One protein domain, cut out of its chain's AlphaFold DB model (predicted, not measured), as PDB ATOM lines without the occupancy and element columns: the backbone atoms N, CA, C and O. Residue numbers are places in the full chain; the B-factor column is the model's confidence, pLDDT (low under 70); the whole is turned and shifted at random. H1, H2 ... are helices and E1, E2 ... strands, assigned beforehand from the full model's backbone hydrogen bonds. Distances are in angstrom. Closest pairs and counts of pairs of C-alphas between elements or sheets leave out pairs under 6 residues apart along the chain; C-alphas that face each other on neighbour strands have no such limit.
ATOM      1  N   LYS A   5     188.722 284.420 233.531       73.31
ATOM      2  CA  LYS A   5     188.027 284.041 232.292       73.31
ATOM      3  C   LYS A   5     187.702 282.546 232.269       73.31
ATOM      4  O   LYS A   5     186.577 282.173 231.949       73.31
ATOM      5  N   GLN A   6     188.649 281.714 232.696       72.56
ATOM      6  CA  GLN A   6     188.474 280.267 232.800       72.56
ATOM      7  C   GLN A   6     187.413 279.897 233.850       72.56
ATOM      8  O   GLN A   6     186.495 279.142 233.550       72.56
ATOM      9  N   ILE A   7     187.462 280.513 235.037       74.12
ATOM     10  CA  ILE A   7     186.479 280.285 236.115       74.12
ATOM     11  C   ILE A   7     185.052 280.631 235.657       74.12
ATOM     12  O   ILE A   7     184.091 279.943 236.004       74.12
ATOM     13  N   THR A   8     184.907 281.707 234.878       78.50
ATOM     14  CA  THR A   8     183.606 282.134 234.343       78.50
ATOM     15  C   THR A   8     183.074 281.114 233.339       78.50
ATOM     16  O   THR A   8     181.910 280.734 233.429       78.50
ATOM     17  N   ARG A   9     183.932 280.610 232.443       85.00
ATOM     18  CA  ARG A   9     183.538 279.609 231.448       85.00
ATOM     19  C   ARG A   9     183.114 278.288 232.091       85.00
ATOM     20  O   ARG A   9     182.018 277.819 231.819       85.00
ATOM     21  N   GLU A  10     183.903 277.762 233.025       86.25
ATOM     22  CA  GLU A  10     183.569 276.524 233.744       86.25
ATOM     23  C   GLU A  10     182.248 276.629 234.516       86.25
ATOM     24  O   GLU A  10     181.498 275.661 234.639       86.25
ATOM     25  N   ARG A  11     181.937 277.810 235.068       85.69
ATOM     26  CA  ARG A  11     180.633 278.050 235.695       85.69
ATOM     27  C   ARG A  11     179.509 277.951 234.669       85.69
ATOM     28  O   ARG A  11     178.494 277.344 234.980       85.69
ATOM     29  N   MET A  12     179.671 278.571 233.507       88.12
ATOM     30  CA  MET A  12     178.650 278.588 232.461       88.12
ATOM     31  C   MET A  12     178.412 277.191 231.888       88.12
ATOM     32  O   MET A  12     177.258 276.806 231.733       88.12
ATOM     33  N   ASP A  13     179.470 276.398 231.709       89.69
ATOM     34  CA  ASP A  13     179.351 275.001 231.285       89.69
ATOM     35  C   ASP A  13     178.559 274.174 232.323       89.69
ATOM     36  O   ASP A  13     177.586 273.510 231.970       89.69
ATOM     37  N   ARG A  14     178.851 274.318 233.628       90.50
ATOM     38  CA  ARG A  14     178.047 273.682 234.697       90.50
ATOM     39  C   ARG A  14     176.591 274.151 234.711       90.50
ATOM     40  O   ARG A  14     175.691 273.372 235.018       90.50
ATOM     41  N   THR A  15     176.350 275.429 234.428       92.19
ATOM     42  CA  THR A  15     174.995 275.985 234.339       92.19
ATOM     43  C   THR A  15     174.227 275.325 233.193       92.19
ATOM     44  O   THR A  15     173.078 274.932 233.382       92.19
ATOM     45  N   LEU A  16     174.859 275.150 232.031       95.06
ATOM     46  CA  LEU A  16     174.254 274.453 230.901       95.06
ATOM     47  C   LEU A  16     173.935 272.992 231.243       95.06
ATOM     48  O   LEU A  16     172.801 272.566 231.049       95.06
ATOM     49  N   GLU A  17     174.892 272.252 231.807       95.12
ATOM     50  CA  GLU A  17     174.689 270.856 232.224       95.12
ATOM     51  C   GLU A  17     173.503 270.713 233.189       95.12
ATOM     52  O   GLU A  17     172.631 269.865 232.998       95.12
ATOM     53  N   CYS A  18     173.420 271.587 234.198       93.94
ATOM     54  CA  CYS A  18     172.298 271.602 235.136       93.94
ATOM     55  C   CYS A  18     170.968 271.912 234.439       93.94
ATOM     56  O   CYS A  18     169.959 271.278 234.739       93.94
ATOM     57  N   ALA A  19     170.945 272.884 233.524       95.06
ATOM     58  CA  ALA A  19     169.727 273.263 232.818       95.06
ATOM     59  C   ALA A  19     169.216 272.119 231.930       95.06
ATOM     60  O   ALA A  19     168.028 271.801 231.989       95.06
ATOM     61  N   LEU A  20     170.113 271.454 231.193       96.50
ATOM     62  CA  LEU A  20     169.802 270.261 230.400       96.50
ATOM     63  C   LEU A  20     169.275 269.122 231.284       96.50
ATOM     64  O   LEU A  20     168.268 268.489 230.965       96.50
ATOM     65  N   TYR A  21     169.899 268.909 232.445       94.69
ATOM     66  CA  TYR A  21     169.402 267.941 233.415       94.69
ATOM     67  C   TYR A  21     167.979 268.282 233.881       94.69
ATOM     68  O   TYR A  21     167.115 267.409 233.867       94.69
ATOM     69  N   TYR A  22     167.681 269.530 234.243       93.00
ATOM     70  CA  TYR A  22     166.345 269.907 234.713       93.00
ATOM     71  C   TYR A  22     165.262 269.746 233.645       93.00
ATOM     72  O   TYR A  22     164.199 269.198 233.947       93.00
ATOM     73  N   ILE A  23     165.527 270.136 232.395       94.69
ATOM     74  CA  ILE A  23     164.541 269.938 231.323       94.69
ATOM     75  C   ILE A  23     164.332 268.452 231.012       94.69
ATOM     76  O   ILE A  23     163.205 268.060 230.719       94.69
ATOM     77  N   SER A  24     165.356 267.601 231.191       93.81
ATOM     78  CA  SER A  24     165.208 266.139 231.072       93.81
ATOM     79  C   SER A  24     164.254 265.551 232.121       93.81
ATOM     80  O   SER A  24     163.659 264.497 231.905       93.81
ATOM     81  N   GLN A  25     164.069 266.246 233.251       89.50
ATOM     82  CA  GLN A  25     163.099 265.890 234.291       89.50
ATOM     83  C   GLN A  25     161.694 266.454 234.024       89.50
ATOM     84  O   GLN A  25     160.792 266.247 234.842       89.50
ATOM     85  N   GLY A  26     161.507 267.167 232.907       89.75
ATOM     86  CA  GLY A  26     160.270 267.861 232.557       89.75
ATOM     87  C   GLY A  26     160.067 269.175 233.311       89.75
ATOM     88  O   GLY A  26     158.942 269.654 233.397       89.75
ATOM     89  N   TRP A  27     161.120 269.754 233.897       93.81
ATOM     90  CA  TRP A  27     161.012 270.994 234.663       93.81
ATOM     91  C   TRP A  27     161.321 272.205 233.783       93.81
ATOM     92  O   TRP A  27     162.463 272.335 233.337       93.81
ATOM     93  N   PRO A  28     160.357 273.117 233.550       94.56
ATOM     94  CA  PRO A  28     160.620 274.317 232.772       94.56
ATOM     95  C   PRO A  28     161.632 275.207 233.489       94.56
ATOM     96  O   PRO A  28     161.500 275.480 234.688       94.56
ATOM     97  N   VAL A  29     162.630 275.684 232.752       96.25
ATOM     98  CA  VAL A  29     163.693 276.543 233.281       96.25
ATOM     99  C   VAL A  29     163.716 277.897 232.587       96.25
ATOM    100  O   VAL A  29     163.181 278.066 231.494       96.25
ATOM    101  N   LEU A  30     164.345 278.877 233.233       97.38
ATOM    102  CA  LEU A  30     164.565 280.216 232.690       97.38
ATOM    103  C   LEU A  30     165.855 280.847 233.235       97.38
ATOM    104  O   LEU A  30     166.254 280.542 234.362       97.38
ATOM    105  N   PRO A  31     166.493 281.768 232.497       96.88
ATOM    106  CA  PRO A  31     167.643 282.512 232.983       96.88
ATOM    107  C   PRO A  31     167.229 283.569 234.014       96.88
ATOM    108  O   PRO A  31     166.286 284.345 233.828       96.88
ATOM    109  N   LEU A  32     167.981 283.637 235.107       95.06
ATOM    110  CA  LEU A  32     167.859 284.638 236.160       95.06
ATOM    111  C   LEU A  32     169.099 285.532 236.187       95.06
ATOM    112  O   LEU A  32     170.193 285.141 235.774       95.06
ATOM    113  N   HIS A  33     168.955 286.731 236.748       92.94
ATOM    114  CA  HIS A  33     170.121 287.549 237.070       92.94
ATOM    115  C   HIS A  33     171.081 286.816 238.019       92.94
ATOM    116  O   HIS A  33     170.681 285.967 238.814       92.94
ATOM    117  N   THR A  34     172.358 287.186 237.958       90.25
ATOM    118  CA  THR A  34     173.416 286.692 238.849       90.25
ATOM    119  C   THR A  34     173.822 287.788 239.839       90.25
ATOM    120  O   THR A  34     173.354 288.929 239.756       90.25
ATOM    121  N   ILE A  35     174.687 287.449 240.793       87.75
ATOM    122  CA  ILE A  35     175.292 288.404 241.727       87.75
ATOM    123  C   ILE A  35     176.773 288.542 241.372       87.75
ATOM    124  O   ILE A  35     177.496 287.548 241.318       87.75
ATOM    125  N   LYS A  36     177.232 289.777 241.144       84.94
ATOM    126  CA  LYS A  36     178.640 290.120 240.902       84.94
ATOM    127  C   LYS A  36     179.080 291.177 241.904       84.94
ATOM    128  O   LYS A  36     178.431 292.209 242.038       84.94
ATOM    129  N   GLY A  37     180.162 290.908 242.636       83.19
ATOM    130  CA  GLY A  37     180.692 291.841 243.640       83.19
ATOM    131  C   GLY A  37     179.660 292.256 244.696       83.19
ATOM    132  O   GLY A  37     179.592 293.429 245.046       83.19
ATOM    133  N   GLY A  38     178.794 291.331 245.127       83.50
ATOM    134  CA  GLY A  38     177.726 291.599 246.101       83.50
ATOM    135  C   GLY A  38     176.478 292.292 245.541       83.50
ATOM    136  O   GLY A  38     175.514 292.478 246.275       83.50
ATOM    137  N   HIS A  39     176.451 292.628 244.250       86.06
ATOM    138  CA  HIS A  39     175.350 293.356 243.624       86.06
ATOM    139  C   HIS A  39     174.648 292.507 242.567       86.06
ATOM    140  O   HIS A  39     175.273 291.725 241.849       86.06
ATOM    141  N   CYS A  40     173.328 292.665 242.457       88.94
ATOM    142  CA  CYS A  40     172.570 292.059 241.366       88.94
ATOM    143  C   CYS A  40     173.030 292.645 240.022       88.94
ATOM    144  O   CYS A  40     173.237 293.851 239.923       88.94
ATOM    145  N   THR A  41     173.122 291.827 238.970       90.81
ATOM    146  CA  THR A  41     173.472 292.311 237.619       90.81
ATOM    147  C   THR A  41     172.350 293.077 236.918       90.81
ATOM    148  O   THR A  41     172.503 293.486 235.769       90.81
ATOM    149  N   CYS A  42     171.196 293.246 237.561       90.19
ATOM    150  CA  CYS A  42     170.091 293.993 236.983       90.19
ATOM    151  C   CYS A  42     170.352 295.507 237.013       90.19
ATOM    152  O   CYS A  42     170.941 296.005 237.972       90.19
ATOM    153  N   PRO A  43     169.830 296.275 236.044       85.44
ATOM    154  CA  PRO A  43     170.004 297.729 236.016       85.44
ATOM    155  C   PRO A  43     169.160 298.471 237.072       85.44
ATOM    156  O   PRO A  43     169.205 299.701 237.151       85.44
ATOM    157  N   ARG A  44     168.345 297.767 237.874       80.06
ATOM    158  CA  ARG A  44     167.456 298.397 238.861       80.06
ATOM    159  C   ARG A  44     168.263 298.970 240.032       80.06
ATOM    160  O   ARG A  44     169.005 298.255 240.690       80.06
ATOM    161  N   LYS A  45     168.030 300.253 240.332       58.38
ATOM    162  CA  LYS A  45     168.675 301.012 241.426       58.38
ATOM    163  C   LYS A  45     168.005 300.860 242.812       58.38
ATOM    164  O   LYS A  45     168.506 301.415 243.780       58.38
ATOM    165  N   LYS A  46     166.852 300.182 242.917       65.88
ATOM    166  CA  LYS A  46     165.978 300.076 244.118       65.88
ATOM    167  C   LYS A  46     165.492 298.621 244.300       65.88
ATOM    168  O   LYS A  46     165.634 297.865 243.335       65.88
ATOM    169  N   PRO A  47     164.999 298.186 245.486       71.00
ATOM    170  CA  PRO A  47     165.251 296.831 245.975       71.00
ATOM    171  C   PRO A  47     164.710 295.766 245.017       71.00
ATOM    172  O   PRO A  47     163.506 295.610 244.826       71.00
ATOM    173  N   CYS A  48     165.638 295.048 244.387       83.31
ATOM    174  CA  CYS A  48     165.362 293.795 243.702       83.31
ATOM    175  C   CYS A  48     165.555 292.636 244.690       83.31
ATOM    176  O   CYS A  48     166.117 292.832 245.764       83.31
ATOM    177  N   LYS A  49     165.114 291.428 244.326       82.44
ATOM    178  CA  LYS A  49     165.509 290.189 245.015       82.44
ATOM    179  C   LYS A  49     166.806 289.689 244.364       82.44
ATOM    180  O   LYS A  49     166.705 289.043 243.319       82.44
ATOM    181  N   PRO A  50     168.007 290.016 244.883       84.94
ATOM    182  CA  PRO A  50     169.247 289.864 244.126       84.94
ATOM    183  C   PRO A  50     169.446 288.422 243.663       84.94
ATOM    184  O   PRO A  50     169.314 287.488 244.450       84.94
ATOM    185  N   GLY A  51     169.709 288.241 242.369       83.19
ATOM    186  CA  GLY A  51     169.944 286.926 241.771       83.19
ATOM    187  C   GLY A  51     168.733 285.980 241.680       83.19
ATOM    188  O   GLY A  51     168.892 284.850 241.231       83.19
ATOM    189  N   LYS A  52     167.535 286.410 242.110       83.56
ATOM    190  CA  LYS A  52     166.311 285.584 242.189       83.56
ATOM    191  C   LYS A  52     165.183 286.095 241.284       83.56
ATOM    192  O   LYS A  52     164.008 285.936 241.610       83.56
ATOM    193  N   HIS A  53     165.509 286.780 240.190       89.75
ATOM    194  CA  HIS A  53     164.499 287.297 239.266       89.75
ATOM    195  C   HIS A  53     164.921 287.146 237.797       89.75
ATOM    196  O   HIS A  53     166.128 287.116 237.527       89.75
ATOM    197  N   PRO A  54     163.949 287.060 236.862       94.50
ATOM    198  CA  PRO A  54     164.212 286.767 235.455       94.50
ATOM    199  C   PRO A  54     165.182 287.748 234.805       94.50
ATOM    200  O   PRO A  54     165.119 288.953 235.071       94.50
ATOM    201  N   TYR A  55     166.053 287.221 233.946       95.19
ATOM    202  CA  TYR A  55     166.947 287.997 233.097       95.19
ATOM    203  C   TYR A  55     166.181 288.488 231.862       95.19
ATOM    204  O   TYR A  55     166.166 287.846 230.813       95.19
ATOM    205  N   SER A  56     165.515 289.638 232.000       93.62
ATOM    206  CA  SER A  56     164.562 290.147 231.003       93.62
ATOM    207  C   SER A  56     165.085 290.312 229.567       93.62
ATOM    208  O   SER A  56     164.255 290.239 228.667       93.62
ATOM    209  N   PRO A  57     166.395 290.511 229.290       94.44
ATOM    210  CA  PRO A  57     166.883 290.509 227.909       94.44
ATOM    211  C   PRO A  57     166.694 289.175 227.171       94.44
ATOM    212  O   PRO A  57     166.610 289.182 225.949       94.44
ATOM    213  N   LEU A  58     166.637 288.048 227.892       95.50
ATOM    214  CA  LEU A  58     166.407 286.718 227.310       95.50
ATOM    215  C   LEU A  58     164.967 286.233 227.487       95.50
ATOM    216  O   LEU A  58     164.471 285.485 226.653       95.50
ATOM    217  N   VAL A  59     164.314 286.656 228.572       96.31
ATOM    218  CA  VAL A  59     162.948 286.256 228.937       96.31
ATOM    219  C   VAL A  59     162.079 287.489 229.211       96.31
ATOM    220  O   VAL A  59     161.850 287.856 230.371       96.31
ATOM    221  N   PRO A  60     161.639 288.205 228.159       95.38
ATOM    222  CA  PRO A  60     160.909 289.464 228.304       95.38
ATOM    223  C   PRO A  60     159.562 289.311 229.026       95.38
ATOM    224  O   PRO A  60     159.124 290.252 229.688       95.38
ATOM    225  N   ASN A  61     158.934 288.132 228.975       95.06
ATOM    226  CA  ASN A  61     157.688 287.833 229.687       95.06
ATOM    227  C   ASN A  61     157.931 287.175 231.059       95.06
ATOM    228  O   ASN A  61     156.992 286.718 231.721       95.06
ATOM    229  N   GLY A  62     159.184 287.146 231.521       92.69
ATOM    230  CA  GLY A  62     159.567 286.635 232.831       92.69
ATOM    231  C   GLY A  62     159.311 285.136 232.970       92.69
ATOM    232  O   GLY A  62     159.735 284.345 232.136       92.69
ATOM    233  N   SER A  63     158.616 284.727 234.035       92.38
ATOM    234  CA  SER A  63     158.333 283.309 234.312       92.38
ATOM    235  C   SER A  63     157.479 282.623 233.245       92.38
ATOM    236  O   SER A  63     157.486 281.401 233.177       92.38
ATOM    237  N   LYS A  64     156.760 283.392 232.417       94.25
ATOM    238  CA  LYS A  64     155.943 282.855 231.320       94.25
ATOM    239  C   LYS A  64     156.773 282.303 230.164       94.25
ATOM    240  O   LYS A  64     156.249 281.507 229.400       94.25
ATOM    241  N   ASP A  65     158.034 282.714 230.052       97.12
ATOM    242  CA  ASP A  65     158.944 282.205 229.025       97.12
ATOM    243  C   ASP A  65     159.692 280.945 229.489       97.12
ATOM    244  O   ASP A  65     160.502 280.416 228.738       97.12
ATOM    245  N   ALA A  66     159.467 280.460 230.718       96.81
ATOM    246  CA  ALA A  66     160.126 279.245 231.189       96.81
ATOM    247  C   ALA A  66     159.765 278.054 230.289       96.81
ATOM    248  O   ALA A  66     158.596 277.834 229.980       96.81
ATOM    249  N   THR A  67     160.771 277.282 229.884       97.25
ATOM    250  CA  THR A  67     160.617 276.263 228.840       97.25
ATOM    251  C   THR A  67     161.407 274.996 229.149       97.25
ATOM    252  O   THR A  67     162.371 275.021 229.916       97.25
ATOM    253  N   THR A  68     160.984 273.887 228.546       97.00
ATOM    254  CA  THR A  68     161.735 272.626 228.463       97.00
ATOM    255  C   THR A  68     162.360 272.410 227.080       97.00
ATOM    256  O   THR A  68     162.957 271.367 226.842       97.00
ATOM    257  N   ASP A  69     162.223 273.377 226.167       97.81
ATOM    258  CA  ASP A  69     162.778 273.310 224.815       97.81
ATOM    259  C   ASP A  69     164.312 273.377 224.828       97.81
ATOM    260  O   ASP A  69     164.904 274.404 225.173       97.81
ATOM    261  N   GLU A  70     164.953 272.279 224.432       97.81
ATOM    262  CA  GLU A  70     166.408 272.114 224.482       97.81
ATOM    263  C   GLU A  70     167.149 273.144 223.620       97.81
ATOM    264  O   GLU A  70     168.156 273.706 224.060       97.81
ATOM    265  N   GLU A  71     166.631 273.475 222.433       97.44
ATOM    266  CA  GLU A  71     167.252 274.479 221.563       97.44
ATOM    267  C   GLU A  71     167.299 275.861 222.223       97.44
ATOM    268  O   GLU A  71     168.293 276.587 222.117       97.44
ATOM    269  N   THR A  72     166.230 276.238 222.921       97.50
ATOM    270  CA  THR A  72     166.170 277.477 223.697       97.50
ATOM    271  C   THR A  72     167.140 277.448 224.881       97.50
ATOM    272  O   THR A  72     167.827 278.442 225.134       97.50
ATOM    273  N   ILE A  73     167.287 276.305 225.560       97.31
ATOM    274  CA  ILE A  73     168.254 276.135 226.661       97.31
ATOM    275  C   ILE A  73     169.695 276.288 226.172       97.31
ATOM    276  O   ILE A  73     170.476 277.009 226.799       97.31
ATOM    277  N   LEU A  74     170.039 275.694 225.028       96.19
ATOM    278  CA  LEU A  74     171.359 275.850 224.413       96.19
ATOM    279  C   LEU A  74     171.649 277.317 224.061       96.19
ATOM    280  O   LEU A  74     172.760 277.792 224.292       96.19
ATOM    281  N   LYS A  75     170.651 278.070 223.580       95.62
ATOM    282  CA  LYS A  75     170.797 279.510 223.294       95.62
ATOM    283  C   LYS A  75     171.040 280.335 224.559       95.62
ATOM    284  O   LYS A  75     171.869 281.243 224.545       95.62
ATOM    285  N   TRP A  76     170.332 280.043 225.648       95.94
ATOM    286  CA  TRP A  76     170.460 280.808 226.892       95.94
ATOM    287  C   TRP A  76     171.723 280.480 227.683       95.94
ATOM    288  O   TRP A  76     172.367 281.396 228.189       95.94
ATOM    289  N   PHE A  77     172.068 279.198 227.801       95.19
ATOM    290  CA  PHE A  77     173.112 278.730 228.716       95.19
ATOM    291  C   PHE A  77     174.374 278.218 228.010       95.19
ATOM    292  O   PHE A  77     175.409 278.102 228.658       95.19
ATOM    293  N   GLY A  78     174.326 277.952 226.700       89.75
ATOM    294  CA  GLY A  78     175.501 277.570 225.903       89.75
ATOM    295  C   GLY A  78     176.286 278.746 225.314       89.75
ATOM    296  O   GLY A  78     177.423 278.565 224.875       89.75
ATOM    297  N   GLY A  79     175.694 279.946 225.310       85.31
ATOM    298  CA  GLY A  79     176.324 281.187 224.850       85.31
ATOM    299  C   GLY A  79     177.150 281.903 225.926       85.31
ATOM    300  O   GLY A  79     177.535 281.318 226.931       85.31
ATOM    301  N   ASP A  80     177.384 283.205 225.731       85.81
ATOM    302  CA  ASP A  80     178.225 284.040 226.608       85.81
ATOM    303  C   ASP A  80     177.453 284.751 227.747       85.81
ATOM    304  O   ASP A  80     177.921 285.729 228.340       85.81
ATOM    305  N   TYR A  81     176.261 284.258 228.092       89.81
ATOM    306  CA  TYR A  81     175.454 284.822 229.171       89.81
ATOM    307  C   TYR A  81     175.835 284.224 230.535       89.81
ATOM    308  O   TYR A  81     175.564 283.066 230.834       89.81
ATOM    309  N   ASP A  82     176.405 285.048 231.417       90.25
ATOM    310  CA  ASP A  82     176.603 284.701 232.833       90.25
ATOM    311  C   ASP A  82     175.314 284.968 233.626       90.25
ATOM    312  O   ASP A  82     175.100 286.048 234.193       90.25
ATOM    313  N   VAL A  83     174.429 283.974 233.605       93.38
ATOM    314  CA  VAL A  83     173.102 283.976 234.233       93.38
ATOM    315  C   VAL A  83     172.956 282.793 235.192       93.38
ATOM    316  O   VAL A  83     173.636 281.776 235.071       93.38
ATOM    317  N   ASN A  84     172.069 282.931 236.175       93.06
ATOM    318  CA  ASN A  84     171.658 281.820 237.032       93.06
ATOM    319  C   ASN A  84     170.500 281.047 236.385       93.06
ATOM    320  O   ASN A  84     169.819 281.566 235.504       93.06
ATOM    321  N   ILE A  85     170.230 279.837 236.871       94.00
ATOM    322  CA  ILE A  85     169.072 279.035 236.458       94.00
ATOM    323  C   ILE A  85     167.930 279.268 237.442       94.00
ATOM    324  O   ILE A  85     168.123 279.214 238.657       94.00
ATOM    325  N   GLY A  86     166.735 279.498 236.916       92.62
ATOM    326  CA  GLY A  86     165.479 279.360 237.636       92.62
ATOM    327  C   GLY A  86     164.738 278.122 237.150       92.62
ATOM    328  O   GLY A  86     164.800 277.799 235.968       92.62
ATOM    329  N   ILE A  87     164.017 277.464 238.053       92.00
ATOM    330  CA  ILE A  87     163.044 276.419 237.721       92.00
ATOM    331  C   ILE A  87     161.658 276.989 238.014       92.00
ATOM    332  O   ILE A  87     161.439 277.559 239.089       92.00
ATOM    333  N   LEU A  88     160.727 276.852 237.072       90.88
ATOM    334  CA  LEU A  88     159.335 277.220 237.292       90.88
ATOM    335  C   LEU A  88     158.670 276.161 238.176       90.88
ATOM    336  O   LEU A  88     158.255 275.111 237.696       90.88
ATOM    337  N   ALA A  89     158.588 276.423 239.479       83.81
ATOM    338  CA  ALA A  89     157.816 275.597 240.405       83.81
ATOM    339  C   ALA A  89     156.304 275.795 240.208       83.81
ATOM    340  O   ALA A  89     155.868 276.848 239.743       83.81
ATOM    341  N   GLY A  90     155.513 274.807 240.618       80.31
ATOM    342  CA  GLY A  90     154.061 274.818 240.494       80.31
ATOM    343  C   GLY A  90     153.538 273.686 239.619       80.31
ATOM    344  O   GLY A  90     154.186 272.653 239.441       80.31
ATOM    345  N   LYS A  91     152.329 273.879 239.089       78.50
ATOM    346  CA  LYS A  91     151.602 272.865 238.316       78.50
ATOM    347  C   LYS A  91     152.402 272.376 237.113       78.50
ATOM    348  O   LYS A  91     152.380 271.192 236.809       78.50
ATOM    349  N   GLU A  92     153.084 273.297 236.447       75.62
ATOM    350  CA  GLU A  92     153.796 273.069 235.196       75.62
ATOM    351  C   GLU A  92     155.005 272.139 235.368       75.62
ATOM    352  O   GLU A  92     155.330 271.401 234.448       75.62
ATOM    353  N   SER A  93     155.646 272.133 236.542       74.44
ATOM    354  CA  SER A  93     156.772 271.237 236.857       74.44
ATOM    355  C   SER A  93     156.408 270.082 237.789       74.44
ATOM    356  O   SER A  93     157.222 269.178 237.997       74.44
TER     357      SER A  93
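AT A GLANCE: This is residues 5 to 93 of the 145 residues of the protein "Prim-Pol domain-containing protein" of Planctomycetes bacterium B3_Pla (UniProt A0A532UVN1). A long helix, H1, and the shorter H3 pack together beside a small two-stranded antiparallel sheet, E1 - E2, near the middle; a long loop, residues 33 to 61, leads on to short H2. The printed part has 89 residues, in order H1 E1 H2 H3 E2, mostly helix by class, with under half in named elements. It is compact, radius of gyration of the C-alphas 12.8 A, but flat, 34 by 32 by 17 A.

HOW THE PARTS SIT: H1, residues 5 to 24, touches H3, residues 70 to 77, opposite ways at a shallow tilt of 28 degrees; the closest C-alphas are those of Leu 16 and Phe 77, 4.9 A. E1, residues 29 to 32, is the antiparallel neighbour of E2, residues 84 to 87, with N 30 and O 86 within hydrogen-bond range at 3.0 A. The closest C-alphas of H1 and E2 are those of Ala 19 and Ile 85, 6.9 A. H2, residues 62 to 65, is apart from H1. In H1 and H3 every O i to N i+4 pair is within hydrogen-bond range; H2 is too short for one.

IN THESE COORDINATES: H1 runs 29.0 A from C-alpha 5 at (188.027, 284.041, 232.292); E1 9.5 A, H2 5.9 A, H3 10.3 A; E2, 10.2 A, ends at C-alpha 87, (163.044, 276.419, 237.721).

THE WHOLE: The C-alphas farthest apart, Lys 5 and Lys 91, are 38.6 A apart. The printed part has no cut; the link E1 to H2 is long, 29 residues. Residues 45 to 46 have pLDDT under 70.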